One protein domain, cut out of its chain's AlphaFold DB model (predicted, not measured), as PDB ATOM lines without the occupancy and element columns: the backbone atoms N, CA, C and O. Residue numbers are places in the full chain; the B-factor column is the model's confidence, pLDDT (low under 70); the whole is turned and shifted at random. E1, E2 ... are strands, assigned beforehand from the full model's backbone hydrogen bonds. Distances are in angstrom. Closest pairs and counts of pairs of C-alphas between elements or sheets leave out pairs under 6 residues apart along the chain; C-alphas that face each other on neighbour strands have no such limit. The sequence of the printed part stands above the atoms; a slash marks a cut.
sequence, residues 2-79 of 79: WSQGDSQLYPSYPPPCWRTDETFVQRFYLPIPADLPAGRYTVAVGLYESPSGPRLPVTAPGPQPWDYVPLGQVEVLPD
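Overview. This is residues 2 to 79 of the 79 residues of an uncharacterized protein of Anaerolineae bacterium (UniProt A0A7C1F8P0). This domain has little regular structure: a long chain stretch, residues 2 to 38, runs out and folds back, its residues 11 to 23 sticking out, and leads into a two-stranded antiparallel hairpin, E1 and E2, with a wide loop between the strands. The printed part has 78 residues, no named helix and two strands, E1 then E2; the class is all strand, with 15 residues in named elements. It is loose, with a radius of gyration of the C-alphas of 15.1 A, and elongated, spanning 46 by 30 by 25 A.

Along the chain. E1, residues 39 to 45, is 19.6 A long and begins at C-alpha 39 (32.967, -8.362, -29.091). E2, residues 69 to 76, is 20.6 A long and ends at C-alpha 76 (36.553, -7.880, -32.874).

Arrangement. E1 and E2 are antiparallel neighbours, their directions at 153 degrees. C-alphas 44 and 70 face each other at 4.1 A. N 39 and O 76, 2.9 A, and N 71 and O 43, 2.8 A, are within hydrogen-bond range.

Size, cuts and confidence. The C-alphas farthest apart, of Arg 19 and Asp 79, are 46.3 A apart. The printed part has no cut. The link from E1 to E2, 23 residues, is long. Mean pLDDT of the printed part is 91.5; no printed residue is under 70.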
ATOM      1  N   TRP A   2      24.787  -5.985 -37.722       92.31
ATOM      2  CA  TRP A   2      25.781  -4.897 -37.648       92.31
ATOM      3  C   TRP A   2      26.468  -4.607 -38.982       92.31
ATOM      4  O   TRP A   2      26.894  -3.491 -39.237       92.31
ATOM      5  N   SER A   3      26.559  -5.618 -39.838       94.62
ATOM      6  CA  SER A   3      27.097  -5.512 -41.183       94.62
ATOM      7  C   SER A   3      26.357  -6.477 -42.096       94.62
ATOM      8  O   SER A   3      25.962  -7.561 -41.658       94.62
ATOM      9  N   GLN A   4      26.175  -6.070 -43.350       93.94
ATOM     10  CA  GLN A   4      25.621  -6.881 -44.419       93.94
ATOM     11  C   GLN A   4      26.293  -6.526 -45.745       93.94
ATOM     12  O   GLN A   4      26.654  -5.375 -45.979       93.94
ATOM     13  N   GLY A   5      26.397  -7.515 -46.628       92.62
ATOM     14  CA  GLY A   5      26.645  -7.319 -48.049       92.62
ATOM     15  C   GLY A   5      25.912  -8.386 -48.855       92.62
ATOM     16  O   GLY A   5      25.676  -9.491 -48.356       92.62
ATOM     17  N   ASP A   6      25.546  -8.051 -50.086       92.12
ATOM     18  CA  ASP A   6      24.935  -8.962 -51.047       92.12
ATOM     19  C   ASP A   6      25.689  -8.943 -52.383       92.12
ATOM     20  O   ASP A   6      26.399  -8.000 -52.733       92.12
ATOM     21  N   SER A   7      25.601 -10.057 -53.103       92.06
ATOM     22  CA  SER A   7      26.166 -10.212 -54.437       92.06
ATOM     23  C   SER A   7      25.400 -11.299 -55.178       92.06
ATOM     24  O   SER A   7      24.925 -12.261 -54.571       92.06
ATOM     25  N   GLN A   8      25.299 -11.163 -56.498       91.88
ATOM     26  CA  GLN A   8      24.750 -12.217 -57.341       91.88
ATOM     27  C   GLN A   8      25.655 -13.456 -57.312       91.88
ATOM     28  O   GLN A   8      26.885 -13.357 -57.364       91.88
ATOM     29  N   LEU A   9      25.034 -14.636 -57.269       92.50
ATOM     30  CA  LEU A   9      25.740 -15.907 -57.390       92.50
ATOM     31  C   LEU A   9      26.158 -16.125 -58.841       92.50
ATOM     32  O   LEU A   9      25.301 -16.232 -59.714       92.50
ATOM     33  N   TYR A  10      27.471 -16.178 -59.058       91.62
ATOM     34  CA  TYR A  10      28.141 -16.524 -60.310       91.62
ATOM     35  C   TYR A  10      27.378 -16.061 -61.576       91.62
ATOM     36  O   TYR A  10      26.827 -16.884 -62.305       91.62
ATOM     37  N   PRO A  11      27.319 -14.742 -61.863       89.00
ATOM     38  CA  PRO A  11      26.382 -14.171 -62.843       89.00
ATOM     39  C   PRO A  11      26.459 -14.755 -64.262       89.00
ATOM     40  O   PRO A  11      25.471 -14.739 -64.991       89.00
ATOM     41  N   SER A  12      27.623 -15.271 -64.668       91.94
ATOM     42  CA  SER A  12      27.827 -15.912 -65.974       91.94
ATOM     43  C   SER A  12      27.317 -17.357 -66.052       91.94
ATOM     44  O   SER A  12      27.201 -17.895 -67.151       91.94
ATOM     45  N   TYR A  13      27.015 -17.990 -64.916       92.00
ATOM     46  CA  TYR A  13      26.458 -19.340 -64.814       92.00
ATOM     47  C   TYR A  13      25.547 -19.427 -63.570       92.00
ATOM     48  O   TYR A  13      25.979 -19.889 -62.511       92.00
ATOM     49  N   PRO A  14      24.309 -18.903 -63.661       89.88
ATOM     50  CA  PRO A  14      23.437 -18.693 -62.504       89.88
ATOM     51  C   PRO A  14      22.813 -20.000 -61.980       89.88
ATOM     52  O   PRO A  14      22.785 -20.993 -62.709       89.88
ATOM     53  N   PRO A  15      22.231 -19.999 -60.759       89.88
ATOM     54  CA  PRO A  15      21.704 -21.203 -60.108       89.88
ATOM     55  C   PRO A  15      20.774 -22.099 -60.944       89.88
ATOM     56  O   PRO A  15      20.917 -23.315 -60.855       89.88
ATOM     57  N   PRO A  16      19.873 -21.576 -61.805       89.81
ATOM     58  CA  PRO A  16      19.044 -22.430 -62.665       89.81
ATOM     59  C   PRO A  16      19.827 -23.290 -63.669       89.81
ATOM     60  O   PRO A  16      19.269 -24.228 -64.232       89.81
ATOM     61  N   CYS A  17      21.094 -22.963 -63.934       92.69
ATOM     62  CA  CYS A  17      21.968 -23.725 -64.822       92.69
ATOM     63  C   CYS A  17      22.801 -24.780 -64.088       92.69
ATOM     64  O   CYS A  17      23.396 -25.628 -64.753       92.69
ATOM     65  N   TRP A  18      22.866 -24.719 -62.756       91.88
ATOM     66  CA  TRP A  18      23.700 -25.609 -61.956       91.88
ATOM     67  C   TRP A  18      23.196 -27.043 -62.039       91.88
ATOM     68  O   TRP A  18      21.990 -27.307 -62.103       91.88
ATOM     69  N   ARG A  19      24.131 -27.988 -62.001       94.00
ATOM     70  CA  ARG A  19      23.808 -29.409 -61.874       94.00
ATOM     71  C   ARG A  19      23.835 -29.828 -60.409       94.00
ATOM     72  O   ARG A  19      24.512 -29.227 -59.579       94.00
ATOM     73  N   THR A  20      23.111 -30.899 -60.097       89.62
ATOM     74  CA  THR A  20      23.258 -31.584 -58.809       89.62
ATOM     75  C   THR A  20      24.725 -31.972 -58.599       89.62
ATOM     76  O   THR A  20      25.401 -32.354 -59.553       89.62
ATOM     77  N   ASP A  21      25.204 -31.835 -57.362       88.69
ATOM     78  CA  ASP A  21      26.582 -32.117 -56.926       88.69
ATOM     79  C   ASP A  21      27.679 -31.226 -57.540       88.69
ATOM     80  O   ASP A  21      28.872 -31.445 -57.311       88.69
ATOM     81  N   GLU A  22      27.308 -30.177 -58.276       92.56
ATOM     82  CA  GLU A  22      28.265 -29.184 -58.755       92.56
ATOM     83  C   GLU A  22      28.735 -28.275 -57.608       92.56
ATOM     84  O   GLU A  22      27.944 -27.804 -56.789       92.56
ATOM     85  N   THR A  23      30.046 -28.023 -57.536       89.12
ATOM     86  CA  THR A  23      30.653 -27.167 -56.508       89.12
ATOM     87  C   THR A  23      31.211 -25.899 -57.133       89.12
ATOM     88  O   THR A  23      32.074 -25.954 -58.008       89.12
ATOM     89  N   PHE A  24      30.778 -24.749 -56.615       88.69
ATOM     90  CA  PHE A  24      31.269 -23.433 -57.014       88.69
ATOM     91  C   PHE A  24      32.026 -22.765 -55.873       88.69
ATOM     92  O   PHE A  24      31.622 -22.830 -54.714       88.69
ATOM     93  N   VAL A  25      33.105 -22.061 -56.216       91.25
ATOM     94  CA  VAL A  25      33.865 -21.242 -55.268       91.25
ATOM     95  C   VAL A  25      33.754 -19.783 -55.686       91.25
ATOM     96  O   VAL A  25      34.318 -19.369 -56.697       91.25
ATOM     97  N   GLN A  26      33.042 -18.992 -54.888       91.31
ATOM     98  CA  GLN A  26      32.907 -17.548 -55.061       91.31
ATOM     99  C   GLN A  26      33.362 -16.838 -53.787       91.31
ATOM    100  O   GLN A  26      33.093 -17.290 -52.676       91.31
ATOM    101  N   ARG A  27      34.072 -15.717 -53.952       93.00
ATOM    102  CA  ARG A  27      34.470 -14.853 -52.838       93.00
ATOM    103  C   ARG A  27      33.410 -13.783 -52.615       93.00
ATOM    104  O   ARG A  27      32.963 -13.155 -53.571       93.00
ATOM    105  N   PHE A  28      33.078 -13.555 -51.352       92.69
ATOM    106  CA  PHE A  28      32.193 -12.489 -50.900       92.69
ATOM    107  C   PHE A  28      32.959 -11.602 -49.928       92.69
ATOM    108  O   PHE A  28      33.811 -12.088 -49.183       92.69
ATOM    109  N   TYR A  29      32.649 -10.311 -49.937       92.94
ATOM    110  CA  TYR A  29      33.235  -9.345 -49.020       92.94
ATOM    111  C   TYR A  29      32.151  -8.859 -48.066       92.94
ATOM    112  O   TYR A  29      31.093  -8.413 -48.505       92.94
ATOM    113  N   LEU A  30      32.423  -8.956 -46.767       93.19
ATOM    114  CA  LEU A  30      31.581  -8.390 -45.722       93.19
ATOM    115  C   LEU A  30      32.264  -7.111 -45.217       93.19
ATOM    116  O   LEU A  30      33.334  -7.214 -44.614       93.19
ATOM    117  N   PRO A  31      31.712  -5.915 -45.483       92.69
ATOM    118  CA  PRO A  31      32.316  -4.675 -45.008       92.69
ATOM    119  C   PRO A  31      32.238  -4.611 -43.481       92.69
ATOM    120  O   PRO A  31      31.161  -4.757 -42.922       92.69
ATOM    121  N   ILE A  32      33.349  -4.391 -42.784       91.81
ATOM    122  CA  ILE A  32      33.337  -4.251 -41.322       91.81
ATOM    123  C   ILE A  32      33.279  -2.757 -40.975       91.81
ATOM    124  O   ILE A  32      34.196  -2.032 -41.368       91.81
ATOM    125  N   PRO A  33      32.217  -2.270 -40.300       93.25
ATOM    126  CA  PRO A  33      32.132  -0.874 -39.882       93.25
ATOM    127  C   PRO A  33      33.263  -0.517 -38.916       93.25
ATOM    128  O   PRO A  33      33.602  -1.311 -38.042       93.25
ATOM    129  N   ALA A  34      33.830   0.682 -39.059       91.75
ATOM    130  CA  ALA A  34      34.899   1.157 -38.178       91.75
ATOM    131  C   ALA A  34      34.405   1.445 -36.749       91.75
ATOM    132  O   ALA A  34      35.193   1.440 -35.814       91.75
ATOM    133  N   ASP A  35      33.106   1.684 -36.581       93.19
ATOM    134  CA  ASP A  35      32.431   1.900 -35.302       93.19
ATOM    135  C   ASP A  35      31.822   0.612 -34.723       93.19
ATOM    136  O   ASP A  35      31.032   0.667 -33.777       93.19
ATOM    137  N   LEU A  36      32.171  -0.556 -35.281       95.44
ATOM    138  CA  LEU A  36      31.720  -1.842 -34.766       95.44
ATOM    139  C   LEU A  36      32.288  -2.061 -33.351       95.44
ATOM    140  O   LEU A  36      33.509  -2.086 -33.194       95.44
ATOM    141  N   PRO A  37      31.442  -2.253 -32.320       95.94
ATOM    142  CA  PRO A  37      31.935  -2.486 -30.969       95.94
ATOM    143  C   PRO A  37      32.845  -3.717 -30.875       95.94
ATOM    144  O   PRO A  37      32.670  -4.701 -31.593       95.94
ATOM    145  N   ALA A  38      33.789  -3.704 -29.934       96.44
ATOM    146  CA  ALA A  38      34.543  -4.907 -29.604       96.44
ATOM    147  C   ALA A  38      33.597  -5.998 -29.073       96.44
ATOM    148  O   ALA A  38      32.682  -5.728 -28.286       96.44
ATOM    149  N   GLY A  39      33.817  -7.244 -29.489       96.69
ATOM    150  CA  GLY A  39      32.967  -8.362 -29.091       96.69
ATOM    151  C   GLY A  39      32.965  -9.528 -30.072       96.69
ATOM    152  O   GLY A  39      33.680  -9.542 -31.073       96.69
ATOM    153  N   ARG A  40      32.137 -10.534 -29.770       97.75
ATOM    154  CA  ARG A  40      31.973 -11.729 -30.607       97.75
ATOM    155  C   ARG A  40      30.753 -11.605 -31.501       97.75
ATOM    156  O   ARG A  40      29.642 -11.381 -31.022       97.75
ATOM    157  N   TYR A  41      30.965 -11.835 -32.787       96.94
ATOM    158  CA  TYR A  41      29.950 -11.734 -33.823       96.94
ATOM    159  C   TYR A  41      29.820 -13.057 -34.564       96.94
ATOM    160  O   TYR A  41      30.814 -13.668 -34.947       96.94
ATOM    161  N   THR A  42      28.586 -13.494 -34.796       96.12
ATOM    162  CA  THR A  42      28.313 -14.632 -35.677       96.12
ATOM    163  C   THR A  42      28.299 -14.154 -37.123       96.12
ATOM    164  O   THR A  42      27.529 -13.260 -37.477       96.12
ATOM    165  N   VAL A  43      29.117 -14.782 -37.964       96.00
ATOM    166  CA  VAL A  43      29.065 -14.625 -39.418       96.00
ATOM    167  C   VAL A  43      28.083 -15.650 -39.968       96.00
ATOM    168  O   VAL A  43      28.135 -16.827 -39.611       96.00
ATOM    169  N   ALA A  44      27.188 -15.208 -40.842       95.00
ATOM    170  CA  ALA A  44      26.169 -16.043 -41.455       95.00
ATOM    171  C   ALA A  44      26.004 -15.704 -42.937       95.00
ATOM    172  O   ALA A  44      26.214 -14.562 -43.346       95.00
ATOM    173  N   VAL A  45      25.593 -16.695 -43.727       94.62
ATOM    174  CA  VAL A  45      25.251 -16.535 -45.144       94.62
ATOM    175  C   VAL A  45      23.833 -17.024 -45.391       94.62
ATOM    176  O   VAL A  45      23.413 -18.034 -44.843       94.62
ATOM    177  N   GLY A  46      23.089 -16.320 -46.233       93.69
ATOM    178  CA  GLY A  46      21.758 -16.736 -46.656       93.69
ATOM    179  C   GLY A  46      21.526 -16.318 -48.096       93.69
ATOM    180  O   GLY A  46      22.120 -15.344 -48.564       93.69
ATOM    181  N   LEU A  47      20.638 -17.032 -48.778       93.44
ATOM    182  CA  LEU A  47      20.249 -16.748 -50.156       93.44
ATOM    183  C   LEU A  47      18.817 -16.226 -50.192       93.44
ATOM    184  O   LEU A  47      18.033 -16.482 -49.282       93.44
ATOM    185  N   TYR A  48      18.493 -15.455 -51.217       93.50
ATOM    186  CA  TYR A  48      17.159 -14.914 -51.452       93.50
ATOM    187  C   TYR A  48      16.978 -14.665 -52.948       93.50
ATOM    188  O   TYR A  48      17.959 -14.566 -53.691       93.50
ATOM    189  N   GLU A  49      15.731 -14.558 -53.394       91.50
ATOM    190  CA  GLU A  49      15.429 -14.154 -54.767       91.50
ATOM    191  C   GLU A  49      15.556 -12.631 -54.913       91.50
ATOM    192  O   GLU A  49      14.873 -11.859 -54.248       91.50
ATOM    193  N   SER A  50      16.444 -12.173 -55.792       88.50
ATOM    194  CA  SER A  50      16.633 -10.747 -56.080       88.50
ATOM    195  C   SER A  50      15.575 -10.239 -57.082       88.50
ATOM    196  O   SER A  50      15.200 -10.993 -57.981       88.50
ATOM    197  N   PRO A  51      15.090  -8.980 -56.983       87.75
ATOM    198  CA  PRO A  51      15.538  -7.931 -56.059       87.75
ATOM    199  C   PRO A  51      14.831  -7.912 -54.697       87.75
ATOM    200  O   PRO A  51      15.329  -7.259 -53.786       87.75
ATOM    201  N   SER A  52      13.686  -8.582 -54.538       81.88
ATOM    202  CA  SER A  52      12.826  -8.408 -53.351       81.88
ATOM    203  C   SER A  52      12.058  -9.661 -52.924       81.88
ATOM    204  O   SER A  52      11.048  -9.559 -52.228       81.88
ATOM    205  N   GLY A  53      12.479 -10.838 -53.371       88.06
ATOM    206  CA  GLY A  53      11.895 -12.101 -52.944       88.06
ATOM    207  C   GLY A  53      12.344 -12.521 -51.538       88.06
ATOM    208  O   GLY A  53      13.277 -11.945 -50.968       88.06
ATOM    209  N   PRO A  54      11.661 -13.516 -50.947       91.19
ATOM    210  CA  PRO A  54      11.968 -13.992 -49.606       91.19
ATOM    211  C   PRO A  54      13.344 -14.667 -49.545       91.19
ATOM    212  O   PRO A  54      13.897 -15.123 -50.550       91.19
ATOM    213  N   ARG A  55      13.880 -14.770 -48.326       92.81
ATOM    214  CA  ARG A  55      15.009 -15.652 -48.025       92.81
ATOM    215  C   ARG A  55      14.631 -17.101 -48.330       92.81
ATOM    216  O   ARG A  55      13.513 -17.537 -48.052       92.81
ATOM    217  N   LEU A  56      15.575 -17.841 -48.895       92.81
ATOM    218  CA  LEU A  56      15.409 -19.257 -49.183       92.81
ATOM    219  C   LEU A  56      15.642 -20.079 -47.906       92.81
ATOM    220  O   LEU A  56      16.594 -19.800 -47.174       92.81
ATOM    221  N   PRO A  57      14.821 -21.107 -47.631       93.12
ATOM    222  CA  PRO A  57      15.032 -21.973 -46.480       93.12
ATOM    223  C   PRO A  57      16.302 -22.811 -46.648       93.12
ATOM    224  O   PRO A  57      16.618 -23.279 -47.745       93.12
ATOM    225  N   VAL A  58      17.002 -23.070 -45.542       91.88
ATOM    226  CA  VAL A  58      18.108 -24.032 -45.522       91.88
ATOM    227  C   VAL A  58      17.544 -25.430 -45.283       91.88
ATOM    228  O   VAL A  58      16.965 -25.711 -44.234       91.88
ATOM    229  N   THR A  59      17.714 -26.319 -46.262       88.94
ATOM    230  CA  THR A  59      17.159 -27.683 -46.233       88.94
ATOM    231  C   THR A  59      18.176 -28.761 -45.849       88.94
ATOM    232  O   THR A  59      17.786 -29.907 -45.620       88.94
ATOM    233  N   ALA A  60      19.470 -28.421 -45.773       85.12
ATOM    234  CA  ALA A  60      20.535 -29.353 -45.413       85.12
ATOM    235  C   ALA A  60      21.752 -28.661 -44.749       85.12
ATOM    236  O   ALA A  60      22.056 -27.519 -45.095       85.12
ATOM    237  N   PRO A  61      22.486 -29.360 -43.853       81.12
ATOM    238  CA  PRO A  61      22.144 -30.670 -43.297       81.12
ATOM    239  C   PRO A  61      20.985 -30.551 -42.293       81.12
ATOM    240  O   PRO A  61      21.044 -29.747 -41.364       81.12
ATOM    241  N   GLY A  62      19.944 -31.368 -42.486       79.50
ATOM    242  CA  GLY A  62      18.743 -31.401 -41.647       79.50
ATOM    243  C   GLY A  62      17.875 -30.131 -41.701       79.50
ATOM    244  O   GLY A  62      18.243 -29.140 -42.332       79.50
ATOM    245  N   PRO A  63      16.709 -30.150 -41.032       76.44
ATOM    246  CA  PRO A  63      15.895 -28.957 -40.852       76.44
ATOM    247  C   PRO A  63      16.663 -27.932 -40.019       76.44
ATOM    248  O   PRO A  63      17.072 -28.226 -38.896       76.44
ATOM    249  N   GLN A  64      16.846 -26.731 -40.558       82.62
ATOM    250  CA  GLN A  64      17.432 -25.614 -39.827       82.62
ATOM    251  C   GLN A  64      16.322 -24.668 -39.351       82.62
ATOM    252  O   GLN A  64      15.351 -24.454 -40.078       82.62
ATOM    253  N   PRO A  65      16.440 -24.072 -38.151       85.12
ATOM    254  CA  PRO A  65      15.461 -23.097 -37.663       85.12
ATOM    255  C   PRO A  65      15.557 -21.743 -38.384       85.12
ATOM    256  O   PRO A  65      14.715 -20.875 -38.167       85.12
ATOM    257  N   TRP A  66      16.580 -21.554 -39.220       89.31
ATOM    258  CA  TRP A  66      16.905 -20.299 -39.883       89.31
ATOM    259  C   TRP A  66      16.898 -20.447 -41.409       89.31
ATOM    260  O   TRP A  66      17.148 -21.521 -41.955       89.31
ATOM    261  N   ASP A  67      16.691 -19.331 -42.096       94.31
ATOM    262  CA  ASP A  67      16.820 -19.166 -43.551       94.31
ATOM    263  C   ASP A  67      18.245 -18.721 -43.967       94.31
ATOM    264  O   ASP A  67      18.485 -18.152 -45.036       94.31
ATOM    265  N   TYR A  68      19.212 -18.987 -43.087       94.00
ATOM    266  CA  TYR A  68      20.632 -18.723 -43.261       94.00
ATOM    267  C   TYR A  68      21.471 -19.795 -42.551       94.00
ATOM    268  O   TYR A  68      21.026 -20.449 -41.608       94.00
ATOM    269  N   VAL A  69      22.721 -19.945 -42.983       92.88
ATOM    270  CA  VAL A  69      23.725 -20.839 -42.402       92.88
ATOM    271  C   VAL A  69      24.747 -20.007 -41.620       92.88
ATOM    272  O   VAL A  69      25.436 -19.176 -42.222       92.88
ATOM    273  N   PRO A  70      24.893 -20.206 -40.297       93.06
ATOM    274  CA  PRO A  70      26.030 -19.680 -39.549       93.06
ATOM    275  C   PRO A  70      27.333 -20.314 -40.051       93.06
ATOM    276  O   PRO A  70      27.457 -21.535 -40.086       93.06
ATOM    277  N   LEU A  71      28.312 -19.491 -40.421       93.38
ATOM    278  CA  LEU A  71      29.636 -19.942 -40.862       93.38
ATOM    279  C   LEU A  71      30.623 -20.070 -39.696       93.38
ATOM    280  O   LEU A  71      31.586 -20.828 -39.777       93.38
ATOM    281  N   GLY A  72      30.395 -19.324 -38.613       94.38
ATOM    282  CA  GLY A  72      31.248 -19.325 -37.430       94.38
ATOM    283  C   GLY A  72      31.164 -18.019 -36.650       94.38
ATOM    284  O   GLY A  72      30.347 -17.148 -36.955       94.38
ATOM    285  N   GLN A  73      32.018 -17.889 -35.637       96.75
ATOM    286  CA  GLN A  73      32.167 -16.664 -34.857       96.75
ATOM    287  C   GLN A  73      33.503 -15.989 -35.156       96.75
ATOM    288  O   GLN A  73      34.516 -16.662 -35.334       96.75
ATOM    289  N   VAL A  74      33.489 -14.660 -35.173       95.12
ATOM    290  CA  VAL A  74      34.678 -13.806 -35.226       95.12
ATOM    291  C   VAL A  74      34.697 -12.902 -34.000       95.12
ATOM    292  O   VAL A  74      33.644 -12.533 -33.477       95.12
ATOM    293  N   GLU A  75      35.890 -12.558 -33.531       96.50
ATOM    294  CA  GLU A  75      36.091 -11.639 -32.413       96.50
ATOM    295  C   GLU A  75      36.704 -10.343 -32.937       96.50
ATOM    296  O   GLU A  75      37.727 -10.359 -33.622       96.50
ATOM    297  N   VAL A  76      36.042  -9.229 -32.641       95.19
ATOM    298  CA  VAL A  76      36.553  -7.880 -32.874       95.19
ATOM    299  C   VAL A  76      37.222  -7.450 -31.582       95.19
ATOM    300  O   VAL A  76      36.570  -7.370 -30.537       95.19
ATOM    301  N   LEU A  77      38.533  -7.243 -31.651       93.31
ATOM    302  CA  LEU A  77      39.313  -6.788 -30.511       93.31
ATOM    303  C   LEU A  77      39.096  -5.284 -30.296       93.31
ATOM    304  O   LEU A  77      38.812  -4.574 -31.260       93.31
ATOM    305  N   PRO A  78      39.223  -4.800 -29.051       88.94
ATOM    306  CA  PRO A  78      39.397  -3.376 -28.803       88.94
ATOM    307  C   PRO A  78      40.637  -2.842 -29.533       88.94
ATOM    308  O   PRO A  78      41.580  -3.604 -29.764       88.94
ATOM    309  N   ASP A  79      40.620  -1.545 -29.838       79.00
ATOM    310  CA  ASP A  79      41.804  -0.799 -30.287       79.00
ATOM    311  C   ASP A  79      42.949  -0.834 -29.256       79.00
ATOM    312  O   ASP A  79      42.664  -0.813 -28.030       79.00
TER     313      ASP A  79